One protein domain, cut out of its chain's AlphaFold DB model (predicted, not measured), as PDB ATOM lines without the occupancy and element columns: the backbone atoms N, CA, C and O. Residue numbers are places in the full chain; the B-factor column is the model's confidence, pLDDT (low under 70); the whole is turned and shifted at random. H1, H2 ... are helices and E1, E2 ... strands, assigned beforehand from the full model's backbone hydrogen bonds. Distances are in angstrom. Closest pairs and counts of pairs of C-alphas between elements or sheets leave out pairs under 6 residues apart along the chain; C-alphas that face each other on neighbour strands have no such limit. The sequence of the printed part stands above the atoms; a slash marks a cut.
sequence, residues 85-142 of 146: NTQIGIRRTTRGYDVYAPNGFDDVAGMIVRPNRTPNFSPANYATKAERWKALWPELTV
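What this domain is: This is residues 85 to 142 of the 146 residues of an uncharacterized protein of Bradyrhizobium elkanii (UniProt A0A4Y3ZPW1). A two-stranded hairpin, E1 and E2, makes a long arm at one end of the model, and one helix, H2, stands crosswise at the other end. Between them lie the short helix H1 and a long stretch with no named element, residues 110 to 122, which runs beside H2 and then folds back into it; residues 92 to 97 at the arm's tip and residues 117 to 122 in the fold stick out. The printed part has 58 residues, with two named strands and then two named helices in the order E1, E2, H1, H2; the sheet's order is E1 - E2, antiparallel. The class is mixed, helices and strands, though under half of the residues are in named elements. The whole is loose, with a radius of gyration of the C-alphas of 13.6 A, and spans 40 by 29 by 16 A.

How they stand to each other: E1, residues 89 to 93, and E2, residues 96 to 100, are antiparallel neighbours and form a hairpin, with 153 degrees between their directions. The C-alphas of Arg 92 and Tyr 97 face each other at 4.5 A. N 89 and O 100 are within hydrogen-bond range at 2.8 A, and so are N 98 and O 91 at 2.9 A. A tight link of 5 residues leads from E2 to H1, residues 106 to 109. E1 and H1 are apart. H2, residues 123 to 136, is apart from E1, E2 and H1. In H2 every O i to N i+4 pair is within hydrogen-bond range; H1, with 4 residues, is too short for such a pair. Residues 112 to 113 pair in parallel with residues 141 to 142, outside the named strands.

Where its parts are: E1 begins at C-alpha 89, at (280.739, 312.625, 377.285), and measures 13.0 A from first to last C-alpha. E2 measures 13.5 A and ends at C-alpha 100, at (279.695, 317.177, 375.958). H1, Asp 106 to Ala 109, measures 5.1 A. H2 measures 20.1 A from Pro 123 to Leu 136 and ends at C-alpha 136, at (289.027, 295.858, 365.092).

The domain as a whole: The two C-alphas farthest apart are those of Arg 95 and Ala 124, at 40.9 A. Without residues 92 to 97 and 117 to 122, which stand free, the remaining 46 residues span 31 by 21 by 16 A. The printed part has no cut. The link from H1 to H2, with 13 residues, is long. The C-alphas of Asn 85 and Val 142, the first and last printed residues, are 10.7 A apart. The mean pLDDT of the printed part is 96.8, and no printed residue is under 70.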
ATOM      1  N   ASN A  85     288.318 312.342 368.442       97.12
ATOM      2  CA  ASN A  85     287.109 311.563 368.162       97.12
ATOM      3  C   ASN A  85     286.511 310.869 369.397       97.12
ATOM      4  O   ASN A  85     285.370 310.417 369.355       97.12
ATOM      5  N   THR A  86     287.270 310.775 370.492       96.25
ATOM      6  CA  THR A  86     286.792 310.232 371.772       96.25
ATOM      7  C   THR A  86     286.399 311.302 372.780       96.25
ATOM      8  O   THR A  86     285.995 310.964 373.889       96.25
ATOM      9  N   GLN A  87     286.500 312.589 372.435       97.88
ATOM     10  CA  GLN A  87     286.149 313.694 373.329       97.88
ATOM     11  C   GLN A  87     284.633 313.890 373.392       97.88
ATOM     12  O   GLN A  87     284.103 314.936 373.031       97.88
ATOM     13  N   ILE A  88     283.925 312.845 373.817       98.25
ATOM     14  CA  ILE A  88     282.471 312.791 373.884       98.25
ATOM     15  C   ILE A  88     282.085 312.243 375.256       98.25
ATOM     16  O   ILE A  88     282.431 311.121 375.615       98.25
ATOM     17  N   GLY A  89     281.342 313.034 376.021       97.81
ATOM     18  CA  GLY A  89     280.739 312.625 377.285       97.81
ATOM     19  C   GLY A  89     279.224 312.686 377.204       97.81
ATOM     20  O   GLY A  89     278.668 313.623 376.636       97.81
ATOM     21  N   ILE A  90     278.547 311.719 377.813       97.44
ATOM     22  CA  ILE A  90     277.090 311.719 377.949       97.44
ATOM     23  C   ILE A  90     276.711 311.593 379.421       97.44
ATOM     24  O   ILE A  90     277.272 310.781 380.156       97.44
ATOM     25  N   ARG A  91     275.733 312.385 379.861       95.81
ATOM     26  CA  ARG A  91     275.183 312.286 381.215       95.81
ATOM     27  C   ARG A  91     273.670 312.374 381.180       95.81
ATOM     28  O   ARG A  91     273.102 313.239 380.522       95.81
ATOM     29  N   ARG A  92     273.006 311.500 381.935       94.94
ATOM     30  CA  ARG A  92     271.552 311.537 382.103       94.94
ATOM     31  C   ARG A  92     271.125 312.750 382.935       94.94
ATOM     32  O   ARG A  92     271.722 313.035 383.969       94.94
ATOM     33  N   THR A  93     270.051 313.409 382.518       94.88
ATOM     34  CA  THR A  93     269.376 314.488 383.251       94.88
ATOM     35  C   THR A  93     267.905 314.144 383.482       94.88
ATOM     36  O   THR A  93     267.407 313.116 383.020       94.88
ATOM     37  N   THR A  94     267.173 315.007 384.188       94.88
ATOM     38  CA  THR A  94     265.719 314.852 384.379       94.88
ATOM     39  C   THR A  94     264.921 314.990 383.081       94.88
ATOM     40  O   THR A  94     263.789 314.522 383.013       94.88
ATOM     41  N   ARG A  95     265.499 315.622 382.050       93.69
ATOM     42  CA  ARG A  95     264.845 315.916 380.766       93.69
ATOM     43  C   ARG A  95     265.407 315.119 379.585       93.69
ATOM     44  O   ARG A  95     264.980 315.344 378.459       93.69
ATOM     45  N   GLY A  96     266.347 314.204 379.822       95.88
ATOM     46  CA  GLY A  96     266.999 313.431 378.767       95.88
ATOM     47  C   GLY A  96     268.483 313.252 379.051       95.88
ATOM     48  O   GLY A  96     268.848 312.674 380.076       95.88
ATOM     49  N   TYR A  97     269.325 313.736 378.141       96.25
ATOM     50  CA  TYR A  97     270.776 313.619 378.229       96.25
ATOM     51  C   TYR A  97     271.449 314.944 377.879       96.25
ATOM     52  O   TYR A  97     271.063 315.592 376.908       96.25
ATOM     53  N   ASP A  98     272.471 315.301 378.650       96.31
ATOM     54  CA  ASP A  98     273.460 316.297 378.254       96.31
ATOM     55  C   ASP A  98     274.573 315.579 377.490       96.31
ATOM     56  O   ASP A  98     275.023 314.504 377.911       96.31
ATOM     57  N   VAL A  99     275.041 316.187 376.401       97.44
ATOM     58  CA  VAL A  99     276.198 315.703 375.646       97.44
ATOM     59  C   VAL A  99     277.282 316.770 375.648       97.44
ATOM     60  O   VAL A  99     277.035 317.920 375.289       97.44
ATOM     61  N   TYR A 100     278.482 316.380 376.063       98.19
ATOM     62  CA  TYR A 100     279.695 317.177 375.958       98.19
ATOM     63  C   TYR A 100     280.496 316.673 374.760       98.19
ATOM     64  O   TYR A 100     281.022 315.568 374.818       98.19
ATOM     65  N   ALA A 101     280.553 317.449 373.680       98.00
ATOM     66  CA  ALA A 101     281.279 317.115 372.455       98.00
ATOM     67  C   ALA A 101     281.937 318.391 371.893       98.00
ATOM     68  O   ALA A 101     281.400 318.987 370.957       98.00
ATOM     69  N   PRO A 102     283.042 318.878 372.495       97.50
ATOM     70  CA  PRO A 102     283.663 320.159 372.143       97.50
ATOM     71  C   PRO A 102     284.065 320.266 370.665       97.50
ATOM     72  O   PRO A 102     284.032 321.365 370.119       97.50
ATOM     73  N   ASN A 103     284.358 319.138 370.010       96.62
ATOM     74  CA  ASN A 103     284.725 319.077 368.589       96.62
ATOM     75  C   ASN A 103     283.586 318.552 367.691       96.62
ATOM     76  O   ASN A 103     283.812 318.202 366.536       96.62
ATOM     77  N   GLY A 104     282.356 318.462 368.211       97.38
ATOM     78  CA  GLY A 104     281.230 317.862 367.495       97.38
ATOM     79  C   GLY A 104     281.359 316.342 367.325       97.38
ATOM     80  O   GLY A 104     282.018 315.667 368.114       97.38
ATOM     81  N   PHE A 105     280.683 315.794 366.309       97.81
ATOM     82  CA  PHE A 105     280.610 314.347 366.049       97.81
ATOM     83  C   PHE A 105     281.243 313.930 364.716       97.81
ATOM     84  O   PHE A 105     281.179 312.756 364.353       97.81
ATOM     85  N   ASP A 106     281.834 314.866 363.977       97.75
ATOM     86  CA  ASP A 106     282.250 314.623 362.594       97.75
ATOM     87  C   ASP A 106     283.374 313.588 362.508       97.75
ATOM     88  O   ASP A 106     283.285 312.665 361.703       97.75
ATOM     89  N   ASP A 107     284.384 313.662 363.384       97.50
ATOM     90  CA  ASP A 107     285.474 312.681 363.391       97.50
ATOM     91  C   ASP A 107     284.978 311.276 363.793       97.50
ATOM     92  O   ASP A 107     285.375 310.289 363.174       97.50
ATOM     93  N   VAL A 108     284.062 311.145 364.768       96.44
ATOM     94  CA  VAL A 108     283.502 309.823 365.131       96.44
ATOM     95  C   VAL A 108     282.597 309.267 364.027       96.44
ATOM     96  O   VAL A 108     282.676 308.080 363.714       96.44
ATOM     97  N   ALA A 109     281.786 310.112 363.383       96.19
ATOM     98  CA  ALA A 109     280.920 309.717 362.272       96.19
ATOM     99  C   ALA A 109     281.724 309.365 361.009       96.19
ATOM    100  O   ALA A 109     281.363 308.439 360.285       96.19
ATOM    101  N   GLY A 110     282.821 310.082 360.768       97.06
ATOM    102  CA  GLY A 110     283.759 309.850 359.674       97.06
ATOM    103  C   GLY A 110     284.774 308.739 359.942       97.06
ATOM    104  O   GLY A 110     285.598 308.467 359.071       97.06
ATOM    105  N   MET A 111     284.731 308.096 361.117       97.12
ATOM    106  CA  MET A 111     285.686 307.058 361.521       97.12
ATOM    107  C   MET A 111     287.147 307.551 361.481       97.12
ATOM    108  O   MET A 111     288.054 306.827 361.074       97.12
ATOM    109  N   ILE A 112     287.387 308.794 361.893       98.38
ATOM    110  CA  ILE A 112     288.704 309.436 361.897       98.38
ATOM    111  C   ILE A 112     289.282 309.381 363.311       98.38
ATOM    112  O   ILE A 112     288.660 309.834 364.266       98.38
ATOM    113  N   VAL A 113     290.496 308.854 363.445       98.38
ATOM    114  CA  VAL A 113     291.285 308.930 364.678       98.38
ATOM    115  C   VAL A 113     292.273 310.075 364.515       98.38
ATOM    116  O   VAL A 113     293.238 309.966 363.757       98.38
ATOM    117  N   ARG A 114     292.001 311.193 365.191       98.06
ATOM    118  CA  ARG A 114     292.811 312.417 365.157       98.06
ATOM    119  C   ARG A 114     293.519 312.610 366.495       98.06
ATOM    120  O   ARG A 114     292.856 312.491 367.526       98.06
ATOM    121  N   PRO A 115     294.828 312.908 366.524       98.12
ATOM    122  CA  PRO A 115     295.534 313.152 367.777       98.12
ATOM    123  C   PRO A 115     295.079 314.463 368.422       98.12
ATOM    124  O   PRO A 115     295.070 315.504 367.771       98.12
ATOM    125  N   ASN A 116     294.790 314.419 369.721       97.50
ATOM    126  CA  ASN A 116     294.566 315.611 370.531       97.50
ATOM    127  C   ASN A 116     295.889 316.024 371.198       97.50
ATOM    128  O   ASN A 116     296.355 315.380 372.141       97.50
ATOM    129  N   ARG A 117     296.523 317.083 370.684       94.19
ATOM    130  CA  ARG A 117     297.886 317.500 371.065       94.19
ATOM    131  C   ARG A 117     297.895 318.401 372.309       94.19
ATOM    132  O   ARG A 117     298.279 319.566 372.252       94.19
ATOM    133  N   THR A 118     297.468 317.856 373.443       93.75
ATOM    134  CA  THR A 118     297.552 318.504 374.764       93.75
ATOM    135  C   THR A 118     298.904 318.235 375.444       93.75
ATOM    136  O   THR A 118     299.649 317.355 375.010       93.75
ATOM    137  N   PRO A 119     299.242 318.918 376.560       93.25
ATOM    138  CA  PRO A 119     300.483 318.651 377.302       93.25
ATOM    139  C   PRO A 119     300.670 317.195 377.762       93.25
ATOM    140  O   PRO A 119     301.799 316.770 377.987       93.25
ATOM    141  N   ASN A 120     299.584 316.425 377.901       95.62
ATOM    142  CA  ASN A 120     299.613 315.014 378.291       95.62
ATOM    143  C   ASN A 120     299.607 314.037 377.098       95.62
ATOM    144  O   ASN A 120     299.433 312.830 377.309       95.62
ATOM    145  N   PHE A 121     299.758 314.539 375.867       96.44
ATOM    146  CA  PHE A 121     299.799 313.722 374.661       96.44
ATOM    147  C   PHE A 121     301.071 312.865 374.609       96.44
ATOM    148  O   PHE A 121     302.179 313.332 374.860       96.44
ATOM    149  N   SER A 122     300.900 311.595 374.249       95.69
ATOM    150  CA  SER A 122     301.985 310.641 374.028       95.69
ATOM    151  C   SER A 122     301.815 310.025 372.641       95.69
ATOM    152  O   SER A 122     300.863 309.259 372.457       95.69
ATOM    153  N   PRO A 123     302.722 310.297 371.683       96.31
ATOM    154  CA  PRO A 123     302.682 309.672 370.362       96.31
ATOM    155  C   PRO A 123     302.679 308.141 370.431       96.31
ATOM    156  O   PRO A 123     301.954 307.490 369.684       96.31
ATOM    157  N   ALA A 124     303.424 307.564 371.381       95.94
ATOM    158  CA  ALA A 124     303.470 306.120 371.599       95.94
ATOM    159  C   ALA A 124     302.116 305.564 372.074       95.94
ATOM    160  O   ALA A 124     301.587 304.639 371.462       95.94
ATOM    161  N   ASN A 125     301.505 306.158 373.110       95.69
ATOM    162  CA  ASN A 125     300.201 305.688 373.599       95.69
ATOM    163  C   ASN A 125     299.084 305.918 372.571       95.69
ATOM    164  O   ASN A 125     298.153 305.114 372.485       95.69
ATOM    165  N   TYR A 126     299.167 307.007 371.800       97.88
ATOM    166  CA  TYR A 126     298.277 307.266 370.671       97.88
ATOM    167  C   TYR A 126     298.384 306.150 369.626       97.88
ATOM    168  O   TYR A 126     297.366 305.549 369.286       97.88
ATOM    169  N   ALA A 127     299.604 305.823 369.183       97.44
ATOM    170  CA  ALA A 127     299.847 304.769 368.202       97.44
ATOM    171  C   ALA A 127     299.321 303.412 368.689       97.44
ATOM    172  O   ALA A 127     298.539 302.782 367.985       97.44
ATOM    173  N   THR A 128     299.627 303.013 369.929       97.06
ATOM    174  CA  THR A 128     299.124 301.753 370.504       97.06
ATOM    175  C   THR A 128     297.591 301.690 370.531       97.06
ATOM    176  O   THR A 128     297.005 300.658 370.193       97.06
ATOM    177  N   LYS A 129     296.911 302.783 370.914       96.75
ATOM    178  CA  LYS A 129     295.438 302.839 370.888       96.75
ATOM    179  C   LYS A 129     294.901 302.747 369.459       96.75
ATOM    180  O   LYS A 129     293.991 301.957 369.206       96.75
ATOM    181  N   ALA A 130     295.476 303.518 368.540       97.69
ATOM    182  CA  ALA A 130     295.051 303.560 367.149       97.69
ATOM    183  C   ALA A 130     295.259 302.215 366.434       97.69
ATOM    184  O   ALA A 130     294.363 301.775 365.723       97.69
ATOM    185  N   GLU A 131     296.378 301.523 366.669       97.81
ATOM    186  CA  GLU A 131     296.658 300.187 366.122       97.81
ATOM    187  C   GLU A 131     295.622 299.158 366.577       97.81
ATOM    188  O   GLU A 131     295.049 298.445 365.749       97.81
ATOM    189  N   ARG A 132     295.313 299.119 367.882       97.69
ATOM    190  CA  ARG A 132     294.265 298.238 368.413       97.69
ATOM    191  C   ARG A 132     292.919 298.537 367.754       97.69
ATOM    192  O   ARG A 132     292.225 297.610 367.334       97.69
ATOM    193  N   TRP A 133     292.524 299.808 367.698       97.50
ATOM    194  CA  TRP A 133     291.249 300.184 367.095       97.50
ATOM    195  C   TRP A 133     291.212 299.841 365.610       97.50
ATOM    196  O   TRP A 133     290.234 299.251 365.172       97.50
ATOM    197  N   LYS A 134     292.280 300.111 364.856       97.69
ATOM    198  CA  LYS A 134     292.385 299.808 363.422       97.69
ATOM    199  C   LYS A 134     292.326 298.305 363.129       97.69
ATOM    200  O   LYS A 134     291.781 297.919 362.100       97.69
ATOM    201  N   ALA A 135     292.834 297.458 364.026       97.44
ATOM    202  CA  ALA A 135     292.712 296.004 363.903       97.44
ATOM    203  C   ALA A 135     291.257 295.509 364.043       97.44
ATOM    204  O   ALA A 135     290.872 294.542 363.390       97.44
ATOM    205  N   LEU A 136     290.450 296.170 364.879       96.19
ATOM    206  CA  LEU A 136     289.027 295.858 365.092       96.19
ATOM    207  C   LEU A 136     288.115 296.553 364.066       96.19
ATOM    208  O   LEU A 136     287.075 296.025 363.670       96.19
ATOM    209  N   TRP A 137     288.523 297.739 363.629       96.25
ATOM    210  CA  TRP A 137     287.800 298.623 362.725       96.25
ATOM    211  C   TRP A 137     288.725 299.021 361.565       96.25
ATOM    212  O   TRP A 137     289.314 300.111 361.572       96.25
ATOM    213  N   PRO A 138     288.894 298.142 360.554       96.44
ATOM    214  CA  PRO A 138     289.768 298.398 359.409       96.44
ATOM    215  C   PRO A 138     289.384 299.640 358.596       96.44
ATOM    216  O   PRO A 138     290.192 300.125 357.804       96.44
ATOM    217  N   GLU A 139     288.184 300.177 358.793       95.94
ATOM    218  CA  GLU A 139     287.649 301.355 358.111       95.94
ATOM    219  C   GLU A 139     288.156 302.674 358.719       95.94
ATOM    220  O   GLU A 139     288.046 303.717 358.079       95.94
ATOM    221  N   LEU A 140     288.754 302.643 359.920       97.94
ATOM    222  CA  LEU A 140     289.246 303.852 360.590       97.94
ATOM    223  C   LEU A 140     290.334 304.561 359.778       97.94
ATOM    224  O   LEU A 140     291.338 303.956 359.409       97.94
ATOM    225  N   THR A 141     290.217 305.866 359.580       98.50
ATOM    226  CA  THR A 141     291.315 306.692 359.062       98.50
ATOM    227  C   THR A 141     292.120 307.234 360.235       98.50
ATOM    228  O   THR A 141     291.641 308.082 360.979       98.50
ATOM    229  N   VAL A 142     293.347 306.744 360.418       98.38
ATOM    230  CA  VAL A 142     294.242 307.206 361.488       98.38
ATOM    231  C   VAL A 142     295.127 308.321 360.947       98.38
ATOM    232  O   VAL A 142     295.867 308.112 359.987       98.38
TER     233      VAL A 142